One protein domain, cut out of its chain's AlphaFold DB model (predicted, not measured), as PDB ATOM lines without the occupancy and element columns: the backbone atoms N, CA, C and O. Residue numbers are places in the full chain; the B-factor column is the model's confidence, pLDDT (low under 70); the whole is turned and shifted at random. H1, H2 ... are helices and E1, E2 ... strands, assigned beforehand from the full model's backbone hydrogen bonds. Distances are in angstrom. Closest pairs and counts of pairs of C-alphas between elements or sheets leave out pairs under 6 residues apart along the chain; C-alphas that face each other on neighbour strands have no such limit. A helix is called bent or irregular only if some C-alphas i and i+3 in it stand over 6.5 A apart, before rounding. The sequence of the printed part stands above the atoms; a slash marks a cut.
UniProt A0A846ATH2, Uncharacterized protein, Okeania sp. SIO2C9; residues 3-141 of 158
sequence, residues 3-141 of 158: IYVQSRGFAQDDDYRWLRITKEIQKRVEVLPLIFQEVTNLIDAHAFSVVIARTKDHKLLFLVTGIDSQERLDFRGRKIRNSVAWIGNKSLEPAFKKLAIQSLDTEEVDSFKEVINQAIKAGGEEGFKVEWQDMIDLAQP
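AT A GLANCE: This is residues 3 to 141 of the 158 residues of an uncharacterized protein of Okeania sp. SIO2C9 (UniProt A0A846ATH2). Picture one twisted wall of six antiparallel strands, with H2, H3 and H4 covering one face and the short helix H1 on the other face, over the part of the wall made by E4 and E5. A small hairpin, E7 and E8, lies on the same side as H2, H3 and H4, over the part made by E1, E2 and E3. You will read 139 residues with eight named strands and four named helices, in the order E1 E2 E3 H1 E4 E5 E6 H2 H3 E7 E8 H4, and the large sheet runs E3 E2 E1 E6 E5 E4. The class is mixed, helices and strands. The whole is compact, with a radius of gyration of the C-alphas of 14.3 A, and rounded, spanning 40 by 35 by 31 A.

IN THESE COORDINATES: Find C-alpha 3 at (202.616, -15.495, 228.388); there E1 begins, residues 3 to 7. Read on to E2, residues 17 to 21, E3, residues 26 to 28, and H1, residues 34 to 40. E4, residues 49 to 54, is 16.6 A long. Next comes the longest strand, E5, residues 60 to 73, from (206.718, -15.289, 217.149) to (212.014, -4.319, 246.394), 31.7 A; it bends by 80 degrees at residue 70. E6, residues 79 to 88, comes back over 29.7 A. H2, residues 90 to 104, is 21.6 A long and irregular, with C-alphas 91 and 94 standing 7.4 A apart. H3, residues 109 to 119, is 15.5 A long, and E7, residues 120 to 122, follows at once. E8, residues 128 to 130, comes before H4, residues 132 to 139, which ends at C-alpha 139, (198.366, -7.518, 223.897).

HOW THE PARTS SIT: Start at E1, an inner strand. E1 and E2 form a hairpin, antiparallel at 150 degrees, with N 5 and O 19 at 2.9 A; E2 and E3 form another, with N 20 and O 27 at 2.9 A. On its other side E1 is antiparallel to E6 at 166 degrees, with N 4 and O 85 at 2.8 A. E4 and E5 make a hairpin, with N 51 and O 63 at 2.8 A, and E5 and E6 make the next, with N 62 and O 86 at 2.9 A. E1 E2 E3 and E4 E5 E6 are thus two meanders, each strand the antiparallel neighbour of the one before. H1 is on the sheet at a height of 9.0 A, slantwise to the strands at 56 degrees to E5 on the local plane. On the opposite face H2 lies over E5 at a height of 8.6 A; the closest C-alphas, of Phe 62 and Phe 96, are 5.9 A apart. H3, on the same face as H2, runs across the strands, at 76 degrees to E5 on the local plane. H2 and H3 touch only at the corner, with C-alphas 103 and 109 at 4.9 A. H3 and H4 touch at a shallow tilt of 18 degrees, opposite ways, with C-alphas 119 and 134 closest at 5.9 A. H4 is on the same face, over E1, and residues 95 to 99 of H2 alone touch it, about perpendicular at 86 degrees, with C-alphas 95 and 139 closest at 5.7 A. E7 and E8 form a hairpin, with N 121 and O 129 at 2.8 A; C-alphas 7 and 128 are the closest of E1 and E8, at 7.1 A. Every O i to N i+4 pair is within hydrogen-bond range in H3; in H1 it is 2 of 3, in H2 9 of 11 and in H4 3 of 4.

THE WHOLE: The two C-alphas farthest apart are those of Arg 76 and Ser 91, at 42.6 A. The printed part has no cut, and no link is long; E1 to E2 and H1 to E4 are short, the others tight. The mean pLDDT of the printed part is 91.8, and residue 141 alone is under 70.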
ATOM      1  N   ILE A   3     202.060 -16.625 227.645       96.62
ATOM      2  CA  ILE A   3     202.616 -15.495 228.388       96.62
ATOM      3  C   ILE A   3     203.564 -16.043 229.445       96.62
ATOM      4  O   ILE A   3     203.226 -16.980 230.175       96.62
ATOM      5  N   TYR A   4     204.743 -15.449 229.518       97.38
ATOM      6  CA  TYR A   4     205.765 -15.779 230.491       97.38
ATOM      7  C   TYR A   4     206.201 -14.501 231.195       97.38
ATOM      8  O   TYR A   4     206.438 -13.487 230.542       97.38
ATOM      9  N   VAL A   5     206.321 -14.555 232.517       97.25
ATOM     10  CA  VAL A   5     206.771 -13.424 233.331       97.25
ATOM     11  C   VAL A   5     207.947 -13.861 234.180       97.25
ATOM     12  O   VAL A   5     207.858 -14.855 234.903       97.25
ATOM     13  N   GLN A   6     209.038 -13.108 234.104       95.88
ATOM     14  CA  GLN A   6     210.145 -13.198 235.035       95.88
ATOM     15  C   GLN A   6     210.008 -12.112 236.085       95.88
ATOM     16  O   GLN A   6     209.911 -10.929 235.767       95.88
ATOM     17  N   SER A   7     210.049 -12.524 237.337       96.00
ATOM     18  CA  SER A   7     210.127 -11.636 238.486       96.00
ATOM     19  C   SER A   7     210.758 -12.418 239.636       96.00
ATOM     20  O   SER A   7     211.098 -13.596 239.499       96.00
ATOM     21  N   ARG A   8     210.941 -11.753 240.769       94.12
ATOM     22  CA  ARG A   8     211.363 -12.359 242.026       94.12
ATOM     23  C   ARG A   8     210.395 -12.003 243.152       94.12
ATOM     24  O   ARG A   8     209.608 -11.064 243.002       94.12
ATOM     25  N   GLY A   9     210.458 -12.752 244.245       91.81
ATOM     26  CA  GLY A   9     209.780 -12.404 245.489       91.81
ATOM     27  C   GLY A   9     210.652 -11.518 246.376       91.81
ATOM     28  O   GLY A   9     211.768 -11.122 246.011       91.81
ATOM     29  N   PHE A  10     210.121 -11.197 247.554       87.50
ATOM     30  CA  PHE A  10     210.828 -10.383 248.539       87.50
ATOM     31  C   PHE A  10     211.960 -11.165 249.217       87.50
ATOM     32  O   PHE A  10     213.040 -10.609 249.421       87.50
ATOM     33  N   ALA A  11     211.723 -12.438 249.560       85.38
ATOM     34  CA  ALA A  11     212.641 -13.216 250.383       85.38
ATOM     35  C   ALA A  11     213.987 -13.478 249.687       85.38
ATOM     36  O   ALA A  11     214.132 -13.379 248.465       85.38
ATOM     37  N   GLN A  12     214.994 -13.829 250.489       84.06
ATOM     38  CA  GLN A  12     216.332 -14.142 249.986       84.06
ATOM     39  C   GLN A  12     216.317 -15.339 249.027       84.06
ATOM     40  O   GLN A  12     216.943 -15.268 247.969       84.06
ATOM     41  N   ASP A  13     215.548 -16.374 249.366       85.81
ATOM     42  CA  ASP A  13     215.406 -17.594 248.564       85.81
ATOM     43  C   ASP A  13     214.417 -17.423 247.396       85.81
ATOM     44  O   ASP A  13     214.321 -18.272 246.504       85.81
ATOM     45  N   ASP A  14     213.716 -16.286 247.345       85.50
ATOM     46  CA  ASP A  14     212.807 -15.950 246.258       85.50
ATOM     47  C   ASP A  14     213.548 -15.309 245.082       85.50
ATOM     48  O   ASP A  14     213.272 -14.168 244.719       85.50
ATOM     49  N   ASP A  15     214.516 -16.012 244.487       89.50
ATOM     50  CA  ASP A  15     215.269 -15.466 243.351       89.50
ATOM     51  C   ASP A  15     214.438 -15.399 242.055       89.50
ATOM     52  O   ASP A  15     213.339 -15.968 241.962       89.50
ATOM     53  N   TYR A  16     214.969 -14.687 241.056       93.06
ATOM     54  CA  TYR A  16     214.338 -14.502 239.752       93.06
ATOM     55  C   TYR A  16     213.977 -15.830 239.096       93.06
ATOM     56  O   TYR A  16     214.827 -16.688 238.863       93.06
ATOM     57  N   ARG A  17     212.707 -15.965 238.723       94.06
ATOM     58  CA  ARG A  17     212.170 -17.157 238.066       94.06
ATOM     59  C   ARG A  17     211.137 -16.783 237.027       94.06
ATOM     60  O   ARG A  17     210.454 -15.769 237.151       94.06
ATOM     61  N   TRP A  18     211.025 -17.630 236.015       95.88
ATOM     62  CA  TRP A  18     209.992 -17.517 235.000       95.88
ATOM     63  C   TRP A  18     208.760 -18.310 235.409       95.88
ATOM     64  O   TRP A  18     208.853 -19.501 235.715       95.88
ATOM     65  N   LEU A  19     207.602 -17.662 235.351       96.88
ATOM     66  CA  LEU A  19     206.304 -18.314 235.443       96.88
ATOM     67  C   LEU A  19     205.634 -18.301 234.073       96.88
ATOM     68  O   LEU A  19     205.641 -17.281 233.383       96.88
ATOM     69  N   ARG A  20     205.015 -19.420 233.697       97.00
ATOM     70  CA  ARG A  20     204.033 -19.461 232.612       97.00
ATOM     71  C   ARG A  20     202.686 -19.058 233.186       97.00
ATOM     72  O   ARG A  20     202.241 -19.656 234.167       97.00
ATOM     73  N   ILE A  21     202.048 -18.080 232.556       96.06
ATOM     74  CA  ILE A  21     200.795 -17.488 233.017       96.06
ATOM     75  C   ILE A  21     199.655 -17.955 232.107       96.06
ATOM     76  O   ILE A  21     199.675 -17.732 230.894       96.06
ATOM     77  N   THR A  22     198.652 -18.599 232.697       93.06
ATOM     78  CA  THR A  22     197.337 -18.839 232.091       93.06
ATOM     79  C   THR A  22     196.251 -18.223 232.970       93.06
ATOM     80  O   THR A  22     196.535 -17.708 234.053       93.06
ATOM     81  N   LYS A  23     194.998 -18.271 232.510       90.62
ATOM     82  CA  LYS A  23     193.849 -17.784 233.279       90.62
ATOM     83  C   LYS A  23     193.679 -18.538 234.605       90.62
ATOM     84  O   LYS A  23     193.263 -17.954 235.598       90.62
ATOM     85  N   GLU A  24     194.006 -19.825 234.619       88.94
ATOM     86  CA  GLU A  24     193.776 -20.727 235.748       88.94
ATOM     87  C   GLU A  24     195.035 -20.978 236.581       88.94
ATOM     88  O   GLU A  24     194.936 -21.214 237.783       88.94
ATOM     89  N   ILE A  25     196.215 -20.985 235.952       90.38
ATOM     90  CA  ILE A  25     197.452 -21.474 236.568       90.38
ATOM     91  C   ILE A  25     198.601 -20.507 236.292       90.38
ATOM     92  O   ILE A  25     198.813 -20.050 235.169       90.38
ATOM     93  N   GLN A  26     199.400 -20.263 237.328       94.06
ATOM     94  CA  GLN A  26     200.689 -19.589 237.230       94.06
ATOM     95  C   GLN A  26     201.732 -20.520 237.809       94.06
ATOM     96  O   GLN A  26     201.721 -20.795 239.005       94.06
ATOM     97  N   LYS A  27     202.577 -21.077 236.943       94.44
ATOM     98  CA  LYS A  27     203.502 -22.134 237.345       94.44
ATOM     99  C   LYS A  27     204.910 -21.817 236.903       94.44
ATOM    100  O   LYS A  27     205.128 -21.395 235.766       94.44
ATOM    101  N   ARG A  28     205.858 -22.097 237.794       94.56
ATOM    102  CA  ARG A  28     207.282 -22.049 237.498       94.56
ATOM    103  C   ARG A  28     207.640 -22.944 236.316       94.56
ATOM    104  O   ARG A  28     207.146 -24.066 236.174       94.56
ATOM    105  N   VAL A  29     208.503 -22.416 235.458       92.81
ATOM    106  CA  VAL A  29     209.003 -23.095 234.267       92.81
ATOM    107  C   VAL A  29     210.487 -23.374 234.462       92.81
ATOM    108  O   VAL A  29     211.284 -22.445 234.517       92.81
ATOM    109  N   GLU A  30     210.860 -24.652 234.535       87.88
ATOM    110  CA  GLU A  30     212.278 -25.043 234.611       87.88
ATOM    111  C   GLU A  30     212.981 -24.934 233.251       87.88
ATOM    112  O   GLU A  30     214.181 -24.685 233.184       87.88
ATOM    113  N   VAL A  31     212.238 -25.117 232.153       88.94
ATOM    114  CA  VAL A  31     212.776 -25.084 230.787       88.94
ATOM    115  C   VAL A  31     211.944 -24.146 229.929       88.94
ATOM    116  O   VAL A  31     210.799 -24.447 229.586       88.94
ATOM    117  N   LEU A  32     212.525 -22.998 229.579       89.38
ATOM    118  CA  LEU A  32     211.894 -22.045 228.673       89.38
ATOM    119  C   LEU A  32     211.807 -22.603 227.241       89.38
ATOM    120  O   LEU A  32     212.690 -23.361 226.824       89.38
ATOM    121  N   PRO A  33     210.787 -22.198 226.459       89.06
ATOM    122  CA  PRO A  33     210.714 -22.513 225.036       89.06
ATOM    123  C   PRO A  33     212.001 -22.132 224.290       89.06
ATOM    124  O   PRO A  33     212.589 -21.092 224.573       89.06
ATOM    125  N   LEU A  34     212.405 -22.931 223.295       86.88
ATOM    126  CA  LEU A  34     213.679 -22.767 222.572       86.88
ATOM    127  C   LEU A  34     213.917 -21.337 222.050       86.88
ATOM    128  O   LEU A  34     215.028 -20.827 222.147       86.88
ATOM    129  N   ILE A  35     212.859 -20.666 221.584       87.44
ATOM    130  CA  ILE A  35     212.911 -19.279 221.096       87.44
ATOM    131  C   ILE A  35     213.468 -18.289 222.138       87.44
ATOM    132  O   ILE A  35     214.092 -17.308 221.757       87.44
ATOM    133  N   PHE A  36     213.313 -18.551 223.445       86.88
ATOM    134  CA  PHE A  36     213.954 -17.749 224.495       86.88
ATOM    135  C   PHE A  36     215.466 -17.922 224.506       86.88
ATOM    136  O   PHE A  36     216.187 -16.945 224.676       86.88
ATOM    137  N   GLN A  37     215.958 -19.151 224.352       80.12
ATOM    138  CA  GLN A  37     217.392 -19.448 224.417       80.12
ATOM    139  C   GLN A  37     218.141 -18.782 223.259       80.12
ATOM    140  O   GLN A  37     219.252 -18.291 223.434       80.12
ATOM    141  N   GLU A  38     217.504 -18.718 222.088       81.19
ATOM    142  CA  GLU A  38     218.061 -18.051 220.911       81.19
ATOM    143  C   GLU A  38     218.226 -16.540 221.123       81.19
ATOM    144  O   GLU A  38     219.208 -15.969 220.656       81.19
ATOM    145  N   VAL A  39     217.305 -15.890 221.848       84.69
ATOM    146  CA  VAL A  39     217.315 -14.425 222.000       84.69
ATOM    147  C   VAL A  39     217.966 -13.921 223.283       84.69
ATOM    148  O   VAL A  39     218.583 -12.863 223.276       84.69
ATOM    149  N   THR A  40     217.845 -14.650 224.393       79.75
ATOM    150  CA  THR A  40     218.334 -14.187 225.707       79.75
ATOM    151  C   THR A  40     219.855 -14.127 225.772       79.75
ATOM    152  O   THR A  40     220.393 -13.305 226.501       79.75
ATOM    153  N   ASN A  41     220.553 -14.908 224.944       81.00
ATOM    154  CA  ASN A  41     222.007 -14.824 224.783       81.00
ATOM    155  C   ASN A  41     222.472 -13.579 224.003       81.00
ATOM    156  O   ASN A  41     223.672 -13.322 223.930       81.00
ATOM    157  N   LEU A  42     221.551 -12.832 223.387       82.88
ATOM    158  CA  LEU A  42     221.857 -11.660 222.561       82.88
ATOM    159  C   LEU A  42     221.625 -10.333 223.294       82.88
ATOM    160  O   LEU A  42     221.932  -9.280 222.741       82.88
ATOM    161  N   ILE A  43     221.070 -10.372 224.509       87.00
ATOM    162  CA  ILE A  43     220.707  -9.183 225.281       87.00
ATOM    163  C   ILE A  43     221.258  -9.257 226.702       87.00
ATOM    164  O   ILE A  43     221.411 -10.335 227.273       87.00
ATOM    165  N   ASP A  44     221.499  -8.094 227.302       84.69
ATOM    166  CA  ASP A  44     221.653  -8.010 228.751       84.69
ATOM    167  C   ASP A  44     220.262  -8.079 229.393       84.69
ATOM    168  O   ASP A  44     219.475  -7.131 229.319       84.69
ATOM    169  N   ALA A  45     219.954  -9.207 230.034       76.44
ATOM    170  CA  ALA A  45     218.669  -9.436 230.692       76.44
ATOM    171  C   ALA A  45     218.379  -8.444 231.837       76.44
ATOM    172  O   ALA A  45     217.231  -8.316 232.267       76.44
ATOM    173  N   HIS A  46     219.397  -7.740 232.343       80.00
ATOM    174  CA  HIS A  46     219.248  -6.726 233.383       80.00
ATOM    175  C   HIS A  46     219.015  -5.315 232.840       80.00
ATOM    176  O   HIS A  46     218.653  -4.437 233.629       80.00
ATOM    177  N   ALA A  47     219.202  -5.100 231.536       89.75
ATOM    178  CA  ALA A  47     218.911  -3.846 230.858       89.75
ATOM    179  C   ALA A  47     217.496  -3.853 230.268       89.75
ATOM    180  O   ALA A  47     216.943  -4.907 229.926       89.75
ATOM    181  N   PHE A  48     216.913  -2.659 230.122       93.88
ATOM    182  CA  PHE A  48     215.680  -2.512 229.359       93.88
ATOM    183  C   PHE A  48     215.954  -2.847 227.894       93.88
ATOM    184  O   PHE A  48     216.693  -2.130 227.220       93.88
ATOM    185  N   SER A  49     215.370  -3.944 227.423       93.88
ATOM    186  CA  SER A  49     215.523  -4.420 226.050       93.88
ATOM    187  C   SER A  49     214.165  -4.806 225.493       93.88
ATOM    188  O   SER A  49     213.325  -5.343 226.213       93.88
ATOM    189  N   VAL A  50     213.978  -4.570 224.197       94.94
ATOM    190  CA  VAL A  50     212.789  -4.977 223.445       94.94
ATOM    191  C   VAL A  50     213.242  -5.896 222.323       94.94
ATOM    192  O   VAL A  50     214.096  -5.532 221.517       94.94
ATOM    193  N   VAL A  51     212.680  -7.099 222.273       94.75
ATOM    194  CA  VAL A  51     213.043  -8.128 221.302       94.75
ATOM    195  C   VAL A  51     211.798  -8.613 220.579       94.75
ATOM    196  O   VAL A  51     210.835  -9.065 221.198       94.75
ATOM    197  N   ILE A  52     211.858  -8.591 219.249       94.06
ATOM    198  CA  ILE A  52     210.945  -9.333 218.383       94.06
ATOM    199  C   ILE A  52     211.755 -10.412 217.675       94.06
ATOM    200  O   ILE A  52     212.762 -10.116 217.033       94.06
ATOM    201  N   ALA A  53     211.292 -11.655 217.744       93.56
ATOM    202  CA  ALA A  53     211.913 -12.763 217.035       93.56
ATOM    203  C   ALA A  53     210.879 -13.623 216.314       93.56
ATOM    204  O   ALA A  53     209.713 -13.717 216.708       93.56
ATOM    205  N   ARG A  54     211.337 -14.273 215.243       93.06
ATOM    206  CA  ARG A  54     210.583 -15.286 214.511       93.06
ATOM    207  C   ARG A  54     211.465 -16.507 214.311       93.06
ATOM    208  O   ARG A  54     212.540 -16.395 213.727       93.06
ATOM    209  N   THR A  55     210.986 -17.668 214.725       89.06
ATOM    210  CA  THR A  55     211.669 -18.941 214.472       89.06
ATOM    211  C   THR A  55     211.335 -19.496 213.090       89.06
ATOM    212  O   THR A  55     210.381 -19.079 212.424       89.06
ATOM    213  N   LYS A  56     212.115 -20.492 212.653       86.19
ATOM    214  CA  LYS A  56     211.905 -21.182 211.369       86.19
ATOM    215  C   LYS A  56     210.540 -21.877 211.275       86.19
ATOM    216  O   LYS A  56     209.986 -21.946 210.187       86.19
ATOM    217  N   ASP A  57     209.979 -22.330 212.398       86.50
ATOM    218  CA  ASP A  57     208.629 -22.907 212.500       86.50
ATOM    219  C   ASP A  57     207.518 -21.842 212.634       86.50
ATOM    220  O   ASP A  57     206.390 -22.152 213.008       86.50
ATOM    221  N   HIS A  58     207.818 -20.578 212.310       87.94
ATOM    222  CA  HIS A  58     206.885 -19.448 212.309       87.94
ATOM    223  C   HIS A  58     206.271 -19.087 213.670       87.94
ATOM    224  O   HIS A  58     205.258 -18.375 213.706       87.94
ATOM    225  N   LYS A  59     206.885 -19.498 214.787       92.62
ATOM    226  CA  LYS A  59     206.537 -18.920 216.089       92.62
ATOM    227  C   LYS A  59     207.104 -17.515 216.186       92.62
ATOM    228  O   LYS A  59     208.177 -17.216 215.664       92.62
ATOM    229  N   LEU A  60     206.343 -16.655 216.839       94.94
ATOM    230  CA  LEU A  60     206.718 -15.289 217.149       94.94
ATOM    231  C   LEU A  60     206.994 -15.177 218.638       94.94
ATOM    232  O   LEU A  60     206.280 -15.780 219.440       94.94
ATOM    233  N   LEU A  61     207.986 -14.370 218.984       95.62
ATOM    234  CA  LEU A  61     208.251 -13.916 220.339       95.62
ATOM    235  C   LEU A  61     208.268 -12.393 220.340       95.62
ATOM    236  O   LEU A  61     208.946 -11.781 219.513       95.62
ATOM    237  N   PHE A  62     207.561 -11.816 221.300       96.50
ATOM    238  CA  PHE A  62     207.805 -10.470 221.789       96.50
ATOM    239  C   PHE A  62     208.294 -10.581 223.233       96.50
ATOM    240  O   PHE A  62     207.625 -11.213 224.048       96.50
ATOM    241  N   LEU A  63     209.460 -10.020 223.539       96.38
ATOM    242  CA  LEU A  63     210.074 -10.032 224.866       96.38
ATOM    243  C   LEU A  63     210.477  -8.609 225.240       96.38
ATOM    244  O   LEU A  63     211.170  -7.940 224.477       96.38
ATOM    245  N   VAL A  64     210.093  -8.189 226.440       96.38
ATOM    246  CA  VAL A  64     210.604  -6.984 227.092       96.38
ATOM    247  C   VAL A  64     211.298  -7.370 228.395       96.38
ATOM    248  O   VAL A  64     210.780  -8.193 229.151       96.38
ATOM    249  N   THR A  65     212.479  -6.815 228.654       95.56
ATOM    250  CA  THR A  65     213.274  -7.080 229.867       95.56
ATOM    251  C   THR A  65     213.528  -5.808 230.658       95.56
ATOM    252  O   THR A  65     213.303  -4.707 230.162       95.56
ATOM    253  N   GLY A  66     214.028  -5.952 231.888       94.06
ATOM    254  CA  GLY A  66     214.598  -4.834 232.642       94.06
ATOM    255  C   GLY A  66     213.596  -3.747 233.040       94.06
ATOM    256  O   GLY A  66     213.995  -2.598 233.215       94.06
ATOM    257  N   ILE A  67     212.309  -4.078 233.168       95.56
ATOM    258  CA  ILE A  67     211.294  -3.127 233.633       95.56
ATOM    259  C   ILE A  67     211.405  -3.016 235.150       95.56
ATOM    260  O   ILE A  67     211.066  -3.957 235.865       95.56
ATOM    261  N   ASP A  68     211.869  -1.876 235.650       95.00
ATOM    262  CA  ASP A  68     211.915  -1.627 237.089       95.00
ATOM    263  C   ASP A  68     210.509  -1.705 237.703       95.00
ATOM    264  O   ASP A  68     209.554  -1.087 237.219       95.00
ATOM    265  N   SER A  69     210.402  -2.428 238.815       93.25
ATOM    266  CA  SER A  69     209.216  -2.411 239.648       93.25
ATOM    267  C   SER A  69     209.088  -1.092 240.385       93.25
ATOM    268  O   SER A  69     210.066  -0.567 240.925       93.25
ATOM    269  N   GLN A  70     207.868  -0.572 240.440       89.44
ATOM    270  CA  GLN A  70     207.607   0.697 241.111       89.44
ATOM    271  C   GLN A  70     207.656   0.563 242.630       89.44
ATOM    272  O   GLN A  70     208.390   1.300 243.283       89.44
ATOM    273  N   GLU A  71     206.938  -0.418 243.179       88.56
ATOM    274  CA  GLU A  71     206.765  -0.551 244.633       88.56
ATOM    275  C   GLU A  71     207.531  -1.733 245.235       88.56
ATOM    276  O   GLU A  71     207.764  -1.787 246.442       88.56
ATOM    277  N   ARG A  72     207.929  -2.705 244.408       92.75
ATOM    278  CA  ARG A  72     208.523  -3.950 244.902       92.75
ATOM    279  C   ARG A  72     210.041  -3.837 244.998       92.75
ATOM    280  O   ARG A  72     210.714  -3.396 244.069       92.75
ATOM    281  N   LEU A  73     210.582  -4.269 246.129       93.00
ATOM    282  CA  LEU A  73     212.014  -4.319 246.394       93.00
ATOM    283  C   LEU A  73     212.401  -5.745 246.783       93.00
ATOM    284  O   LEU A  73     211.580  -6.493 247.312       93.00
ATOM    285  N   ASP A  74     213.649  -6.122 246.530       90.56
ATOM    286  CA  ASP A  74     214.210  -7.342 247.107       90.56
ATOM    287  C   ASP A  74     214.613  -7.139 248.579       90.56
ATOM    288  O   ASP A  74     214.622  -6.020 249.099       90.56
ATOM    289  N   PHE A  75     215.010  -8.220 249.256       89.69
ATOM    290  CA  PHE A  75     215.498  -8.189 250.643       89.69
ATOM    291  C   PHE A  75     216.698  -7.252 250.893       89.69
ATOM    292  O   PHE A  75     217.037  -6.983 252.045       89.69
ATOM    293  N   ARG A  76     217.370  -6.764 249.839       91.56
ATOM    294  CA  ARG A  76     218.495  -5.818 249.909       91.56
ATOM    295  C   ARG A  76     218.074  -4.383 249.577       91.56
ATOM    296  O   ARG A  76     218.944  -3.523 249.454       91.56
ATOM    297  N   GLY A  77     216.778  -4.126 249.405       91.00
ATOM    298  CA  GLY A  77     216.236  -2.814 249.056       91.00
ATOM    299  C   GLY A  77     216.460  -2.409 247.596       91.00
ATOM    300  O   GLY A  77     216.305  -1.236 247.264       91.00
ATOM    301  N   ARG A  78     216.842  -3.338 246.709       90.31
ATOM    302  CA  ARG A  78     217.007  -3.053 245.275       90.31
ATOM    303  C   ARG A  78     215.667  -3.198 244.565       90.31
ATOM    304  O   ARG A  78     214.911  -4.118 244.874       90.31
ATOM    305  N   LYS A  79     215.404  -2.345 243.570       93.38
ATOM    306  CA  LYS A  79     214.237  -2.512 242.693       93.38
ATOM    307  C   LYS A  79     214.297  -3.856 241.976       93.38
ATOM    308  O   LYS A  79     215.342  -4.247 241.447       93.38
ATOM    309  N   ILE A  80     213.169  -4.555 241.979       94.62
ATOM    310  CA  ILE A  80     212.986  -5.777 241.204       94.62
ATOM    311  C   ILE A  80     212.849  -5.390 239.727       94.62
ATOM    312  O   ILE A  80     212.295  -4.346 239.409       94.62
ATOM    313  N   ARG A  81     213.366  -6.212 238.813       94.88
ATOM    314  CA  ARG A  81     213.255  -6.002 237.368       94.88
ATOM    315  C   ARG A  81     212.418  -7.092 236.737       94.88
ATOM    316  O   ARG A  81     212.779  -8.263 236.784       94.88
ATOM    317  N   ASN A  82     211.312  -6.697 236.140       96.31
ATOM    318  CA  ASN A  82     210.399  -7.600 235.476       96.31
ATOM    319  C   ASN A  82     210.824  -7.812 234.023       96.31
ATOM    320  O   ASN A  82     211.263  -6.877 233.345       96.31
ATOM    321  N   SER A  83     210.619  -9.033 233.543       96.00
ATOM    322  CA  SER A  83     210.654  -9.358 232.119       96.00
ATOM    323  C   SER A  83     209.338 -10.017 231.737       96.00
ATOM    324  O   SER A  83     208.819 -10.837 232.493       96.00
ATOM    325  N   VAL A  84     208.794  -9.685 230.571       97.25
ATOM    326  CA  VAL A  84     207.547 -10.276 230.076       97.25
ATOM    327  C   VAL A  84     207.730 -10.708 228.637       97.25
ATOM    328  O   VAL A  84     208.307  -9.988 227.824       97.25
ATOM    329  N   ALA A  85     207.241 -11.900 228.329       96.69
ATOM    330  CA  ALA A  85     207.306 -12.469 227.003       96.69
ATOM    331  C   ALA A  85     205.956 -13.019 226.561       96.69
ATOM    332  O   ALA A  85     205.297 -13.761 227.293       96.69
ATOM    333  N   TRP A  86     205.604 -12.714 225.318       96.81
ATOM    334  CA  TRP A  86     204.454 -13.256 224.619       96.81
ATOM    335  C   TRP A  86     204.939 -14.115 223.459       96.81
ATOM    336  O   TRP A  86     205.699 -13.662 222.604       96.81
ATOM    337  N   ILE A  87     204.473 -15.362 223.412       95.12
ATOM    338  CA  ILE A  87     204.714 -16.283 222.302       95.12
ATOM    339  C   ILE A  87     203.420 -16.510 221.531       95.12
ATOM    340  O   ILE A  87     202.341 -16.751 222.090       95.12
ATOM    341  N   GLY A  88     203.542 -16.429 220.213       94.00
ATOM    342  CA  GLY A  88     202.429 -16.454 219.286       94.00
ATOM    343  C   GLY A  88     202.731 -17.187 217.992       94.00
ATOM    344  O   GLY A  88     203.847 -17.624 217.735       94.00
ATOM    345  N   ASN A  89     201.706 -17.294 217.156       93.00
ATOM    346  CA  ASN A  89     201.856 -17.647 215.750       93.00
ATOM    347  C   ASN A  89     201.747 -16.366 214.897       93.00
ATOM    348  O   ASN A  89     201.557 -15.268 215.424       93.00
ATOM    349  N   LYS A  90     201.814 -16.508 213.570       91.81
ATOM    350  CA  LYS A  90     201.743 -15.388 212.620       91.81
ATOM    351  C   LYS A  90     200.519 -14.471 212.797       91.81
ATOM    352  O   LYS A  90     200.632 -13.287 212.501       91.81
ATOM    353  N   SER A  91     199.373 -14.963 213.277       91.50
ATOM    354  CA  SER A  91     198.175 -14.121 213.435       91.50
ATOM    355  C   SER A  91     198.320 -13.071 214.540       91.50
ATOM    356  O   SER A  91     197.572 -12.102 214.545       91.50
ATOM    357  N   LEU A  92     199.281 -13.237 215.457       93.56
ATOM    358  CA  LEU A  92     199.569 -12.280 216.533       93.56
ATOM    359  C   LEU A  92     200.638 -11.248 216.153       93.56
ATOM    360  O   LEU A  92     201.005 -10.413 216.973       93.56
ATOM    361  N   GLU A  93     201.134 -11.268 214.914       93.00
ATOM    362  CA  GLU A  93     202.140 -10.308 214.460       93.00
ATOM    363  C   GLU A  93     201.700  -8.837 214.604       93.00
ATOM    364  O   GLU A  93     202.516  -8.045 215.078       93.00
ATOM    365  N   PRO A  94     200.454  -8.440 214.263       93.31
ATOM    366  CA  PRO A  94     200.006  -7.062 214.475       93.31
ATOM    367  C   PRO A  94     200.031  -6.659 215.955       93.31
ATOM    368  O   PRO A  94     200.537  -5.590 216.289       93.31
ATOM    369  N   ALA A  95     199.575  -7.550 216.842       94.38
ATOM    370  CA  ALA A  95     199.603  -7.338 218.287       94.38
ATOM    371  C   ALA A  95     201.036  -7.140 218.804       94.38
ATOM    372  O   ALA A  95     201.312  -6.196 219.537       94.38
ATOM    373  N   PHE A  96     201.982  -7.977 218.372       95.12
ATOM    374  CA  PHE A  96     203.374  -7.879 218.823       95.12
ATOM    375  C   PHE A  96     204.078  -6.632 218.282       95.12
ATOM    376  O   PHE A  96     204.899  -6.044 218.980       95.12
ATOM    377  N   LYS A  97     203.736  -6.184 217.066       93.50
ATOM    378  CA  LYS A  97     204.207  -4.893 216.542       93.50
ATOM    379  C   LYS A  97     203.684  -3.729 217.375       93.50
ATOM    380  O   LYS A  97     204.462  -2.842 217.700       93.50
ATOM    381  N   LYS A  98     202.399  -3.752 217.747       93.12
ATOM    382  CA  LYS A  98     201.804  -2.732 218.616       93.12
ATOM    383  C   LYS A  98     202.501  -2.675 219.976       93.12
ATOM    384  O   LYS A  98     202.921  -1.598 220.377       93.12
ATOM    385  N   LEU A  99     202.696  -3.824 220.625       95.44
ATOM    386  CA  LEU A  99     203.429  -3.901 221.892       95.44
ATOM    387  C   LEU A  99     204.849  -3.334 221.769       95.44
ATOM    388  O   LEU A  99     205.302  -2.604 222.644       95.44
ATOM    389  N   ALA A 100     205.546  -3.638 220.672       95.06
ATOM    390  CA  ALA A 100     206.884  -3.111 220.443       95.06
ATOM    391  C   ALA A 100     206.896  -1.589 220.274       95.06
ATOM    392  O   ALA A 100     207.758  -0.939 220.860       95.06
ATOM    393  N   ILE A 101     205.930  -1.026 219.539       93.75
ATOM    394  CA  ILE A 101     205.758   0.428 219.416       93.75
ATOM    395  C   ILE A 101     205.516   1.036 220.800       93.75
ATOM    396  O   ILE A 101     206.308   1.867 221.224       93.75
ATOM    397  N   GLN A 102     204.529   0.536 221.548       93.88
ATOM    398  CA  GLN A 102     204.201   1.011 222.901       93.88
ATOM    399  C   GLN A 102     205.398   0.958 223.860       93.88
ATOM    400  O   GLN A 102     205.576   1.832 224.701       93.88
ATOM    401  N   SER A 103     206.243  -0.067 223.736       94.88
ATOM    402  CA  SER A 103     207.427  -0.229 224.587       94.88
ATOM    403  C   SER A 103     208.606   0.683 224.219       94.88
ATOM    404  O   SER A 103     209.548   0.793 225.004       94.88
ATOM    405  N   LEU A 104     208.589   1.302 223.034       93.88
ATOM    406  CA  LEU A 104     209.682   2.128 222.506       93.88
ATOM    407  C   LEU A 104     209.291   3.598 222.312       93.88
ATOM    408  O   LEU A 104     210.177   4.450 222.273       93.88
ATOM    409  N   ASP A 105     208.001   3.893 222.174       92.75
ATOM    410  CA  ASP A 105     207.484   5.246 222.013       92.75
ATOM    411  C   ASP A 105     207.658   6.037 223.312       92.75
ATOM    412  O   ASP A 105     207.188   5.632 224.372       92.75
ATOM    413  N   THR A 106     208.327   7.185 223.233       87.25
ATOM    414  CA  THR A 106     208.582   8.050 224.387       87.25
ATOM    415  C   THR A 106     207.313   8.569 225.054       87.25
ATOM    416  O   THR A 106     207.359   8.890 226.237       87.25
ATOM    417  N   GLU A 107     206.199   8.660 224.326       89.50
ATOM    418  CA  GLU A 107     204.920   9.120 224.871       89.50
ATOM    419  C   GLU A 107     204.145   7.992 225.570       89.50
ATOM    420  O   GLU A 107     203.391   8.249 226.509       89.50
ATOM    421  N   GLU A 108     204.354   6.736 225.163       89.31
ATOM    422  CA  GLU A 108     203.576   5.589 225.650       89.31
ATOM    423  C   GLU A 108     204.360   4.675 226.605       89.31
ATOM    424  O   GLU A 108     203.748   3.986 227.426       89.31
ATOM    425  N   VAL A 109     205.697   4.690 226.558       92.25
ATOM    426  CA  VAL A 109     206.573   3.735 227.263       92.25
ATOM    427  C   VAL A 109     206.335   3.692 228.770       92.25
ATOM    428  O   VAL A 109     206.398   2.618 229.374       92.25
ATOM    429  N   ASP A 110     206.034   4.829 229.391       93.31
ATOM    430  CA  ASP A 110     205.775   4.883 230.828       93.31
ATOM    431  C   ASP A 110     204.427   4.246 231.175       93.31
ATOM    432  O   ASP A 110     204.354   3.460 232.118       93.31
ATOM    433  N   SER A 111     203.391   4.475 230.362       93.25
ATOM    434  CA  SER A 111     202.090   3.815 230.538       93.25
ATOM    435  C   SER A 111     202.169   2.309 230.270       93.25
ATOM    436  O   SER A 111     201.594   1.512 231.010       93.25
ATOM    437  N   PHE A 112     202.963   1.890 229.282       94.56
ATOM    438  CA  PHE A 112     203.246   0.482 229.017       94.56
ATOM    439  C   PHE A 112     203.911  -0.198 230.226       94.56
ATOM    440  O   PHE A 112     203.490  -1.274 230.661       94.56
ATOM    441  N   LYS A 113     204.936   0.440 230.806       95.62
ATOM    442  CA  LYS A 113     205.619  -0.060 232.009       95.62
ATOM    443  C   LYS A 113     204.705  -0.061 233.233       95.62
ATOM    444  O   LYS A 113     204.806  -0.979 234.044       95.62
ATOM    445  N   GLU A 114     203.840   0.939 233.372       94.62
ATOM    446  CA  GLU A 114     202.843   1.029 234.444       94.62
ATOM    447  C   GLU A 114     201.900  -0.176 234.416       94.62
ATOM    448  O   GLU A 114     201.784  -0.876 235.418       94.62
ATOM    449  N   VAL A 115     201.306  -0.484 233.259       95.12
ATOM    450  CA  VAL A 115     200.390  -1.629 233.117       95.12
ATOM    451  C   VAL A 115     201.081  -2.936 233.510       95.12
ATOM    452  O   VAL A 115     200.532  -3.722 234.281       95.12
ATOM    453  N   ILE A 116     202.319  -3.160 233.055       96.50
ATOM    454  CA  ILE A 116     203.093  -4.351 233.443       96.50
ATOM    455  C   ILE A 116     203.350  -4.384 234.954       96.50
ATOM    456  O   ILE A 116     203.281  -5.447 235.569       96.50
ATOM    457  N   ASN A 117     203.649  -3.240 235.565       95.62
ATOM    458  CA  ASN A 117     203.901  -3.156 236.999       95.62
ATOM    459  C   ASN A 117     202.650  -3.419 237.839       95.62
ATOM    460  O   ASN A 117     202.732  -4.169 238.809       95.62
ATOM    461  N   GLN A 118     201.502  -2.876 237.442       95.19
ATOM    462  CA  GLN A 118     200.220  -3.131 238.102       95.19
ATOM    463  C   GLN A 118     199.795  -4.596 237.973       95.19
ATOM    464  O   GLN A 118     199.266  -5.183 238.924       95.19
ATOM    465  N   ALA A 119     200.096  -5.207 236.826       96.56
ATOM    466  CA  ALA A 119     199.797  -6.603 236.572       96.56
ATOM    467  C   ALA A 119     200.669  -7.565 237.398       96.56
ATOM    468  O   ALA A 119     200.253  -8.697 237.622       96.56
ATOM    469  N   ILE A 120     201.863  -7.173 237.868       96.62
ATOM    470  CA  ILE A 120     202.779  -8.057 238.612       96.62
ATOM    471  C   ILE A 120     202.841  -7.656 240.092       96.62
ATOM    472  O   ILE A 120     203.585  -6.764 240.502       96.62
ATOM    473  N   LYS A 121     202.123  -8.405 240.929       95.06
ATOM    474  CA  LYS A 121     201.957  -8.141 242.363       95.06
ATOM    475  C   LYS A 121     202.815  -9.071 243.217       95.06
ATOM    476  O   LYS A 121     203.226 -10.149 242.788       95.06
ATOM    477  N   ALA A 122     203.106  -8.659 244.449       93.19
ATOM    478  CA  ALA A 122     203.736  -9.534 245.439       93.19
ATOM    479  C   ALA A 122     202.763 -10.632 245.919       93.19
ATOM    480  O   ALA A 122     201.547 -10.438 245.904       93.19
ATOM    481  N   GLY A 123     203.300 -11.765 246.379       91.50
ATOM    482  CA  GLY A 123     202.523 -12.880 246.939       91.50
ATOM    483  C   GLY A 123     202.443 -14.090 246.008       91.50
ATOM    484  O   GLY A 123     203.233 -14.214 245.088       91.50
ATOM    485  N   GLY A 124     201.497 -15.001 246.236       90.06
ATOM    486  CA  GLY A 124     201.463 -16.284 245.521       90.06
ATOM    487  C   GLY A 124     202.563 -17.254 245.977       90.06
ATOM    488  O   GLY A 124     203.442 -16.899 246.756       90.06
ATOM    489  N   GLU A 125     202.494 -18.497 245.500       89.62
ATOM    490  CA  GLU A 125     203.406 -19.577 245.924       89.62
ATOM    491  C   GLU A 125     204.856 -19.359 245.465       89.62
ATOM    492  O   GLU A 125     205.789 -19.895 246.052       89.62
ATOM    493  N   GLU A 126     205.047 -18.536 244.435       91.44
ATOM    494  CA  GLU A 126     206.336 -18.286 243.787       91.44
ATOM    495  C   GLU A 126     206.901 -16.886 244.109       91.44
ATOM    496  O   GLU A 126     207.800 -16.391 243.425       91.44
ATOM    497  N   GLY A 127     206.345 -16.216 245.128       92.31
ATOM    498  CA  GLY A 127     206.770 -14.893 245.601       92.31
ATOM    499  C   GLY A 127     206.207 -13.704 244.808       92.31
ATOM    500  O   GLY A 127     206.263 -12.562 245.281       92.31
ATOM    501  N   PHE A 128     205.619 -13.947 243.635       95.25
ATOM    502  CA  PHE A 128     204.788 -12.981 242.915       95.25
ATOM    503  C   PHE A 128     203.589 -13.642 242.216       95.25
ATOM    504  O   PHE A 128     203.593 -14.839 241.924       95.25
ATOM    505  N   LYS A 129     202.570 -12.831 241.915       95.56
ATOM    506  CA  LYS A 129     201.374 -13.207 241.150       95.56
ATOM    507  C   LYS A 129     201.145 -12.207 240.021       95.56
ATOM    508  O   LYS A 129     201.385 -11.015 240.186       95.56
ATOM    509  N   VAL A 130     200.665 -12.699 238.888       96.75
ATOM    510  CA  VAL A 130     200.383 -11.915 237.685       96.75
ATOM    511  C   VAL A 130     198.877 -11.837 237.438       96.75
ATOM    512  O   VAL A 130     198.197 -12.860 237.450       96.75
ATOM    513  N   GLU A 131     198.334 -10.657 237.177       96.19
ATOM    514  CA  GLU A 131     196.965 -10.509 236.683       96.19
ATOM    515  C   GLU A 131     196.931 -10.882 235.198       96.19
ATOM    516  O   GLU A 131     197.388 -10.146 234.324       96.19
ATOM    517  N   TRP A 132     196.438 -12.087 234.900       94.75
ATOM    518  CA  TRP A 132     196.445 -12.625 233.535       94.75
ATOM    519  C   TRP A 132     195.660 -11.743 232.560       94.75
ATOM    520  O   TRP A 132     196.100 -11.569 231.426       94.75
ATOM    521  N   GLN A 133     194.530 -11.179 232.999       93.94
ATOM    522  CA  GLN A 133     193.678 -10.354 232.141       93.94
ATOM    523  C   GLN A 133     194.406  -9.083 231.688       93.94
ATOM    524  O   GLN A 133     194.404  -8.800 230.496       93.94
ATOM    525  N   ASP A 134     195.127  -8.406 232.582       95.12
ATOM    526  CA  ASP A 134     195.900  -7.204 232.246       95.12
ATOM    527  C   ASP A 134     196.948  -7.497 231.153       95.12
ATOM    528  O   ASP A 134     197.133  -6.717 230.220       95.12
ATOM    529  N   MET A 135     197.589  -8.672 231.204       95.06
ATOM    530  CA  MET A 135     198.574  -9.100 230.197       95.06
ATOM    531  C   MET A 135     197.949  -9.480 228.846       95.06
ATOM    532  O   MET A 135     198.621  -9.422 227.810       95.06
ATOM    533  N   ILE A 136     196.690  -9.922 228.852       94.12
ATOM    534  CA  ILE A 136     195.911 -10.193 227.639       94.12
ATOM    535  C   ILE A 136     195.467  -8.878 227.015       94.12
ATOM    536  O   ILE A 136     195.690  -8.672 225.824       94.12
ATOM    537  N   ASP A 137     194.904  -7.990 227.825       92.62
ATOM    538  CA  ASP A 137     194.368  -6.700 227.408       92.62
ATOM    539  C   ASP A 137     195.463  -5.808 226.825       92.62
ATOM    540  O   ASP A 137     195.267  -5.197 225.775       92.62
ATOM    541  N   LEU A 138     196.656  -5.827 227.425       92.06
ATOM    542  CA  LEU A 138     197.830  -5.143 226.887       92.06
ATOM    543  C   LEU A 138     198.171  -5.619 225.462       92.06
ATOM    544  O   LEU A 138     198.493  -4.816 224.592       92.06
ATOM    545  N   ALA A 139     198.063  -6.925 225.199       88.75
ATOM    546  CA  ALA A 139     198.366  -7.518 223.897       88.75
ATOM    547  C   ALA A 139     197.193  -7.475 222.898       88.75
ATOM    548  O   ALA A 139     197.414  -7.648 221.698       88.75
ATOM    549  N   GLN A 140     195.953  -7.286 223.359       84.31
ATOM    550  CA  GLN A 140     194.733  -7.336 222.543       84.31
ATOM    551  C   GLN A 140     193.689  -6.280 222.960       84.31
ATOM    552  O   GLN A 140     192.533  -6.622 223.220       84.31
ATOM    553  N   PRO A 141     194.031  -4.981 222.964       62.47
ATOM    554  CA  PRO A 141     193.135  -3.940 223.479       62.47
ATOM    555  C   PRO A 141     191.857  -3.756 222.640       62.47
ATOM    556  O   PRO A 141     190.866  -3.219 223.124       62.47
TER     557      PRO A 141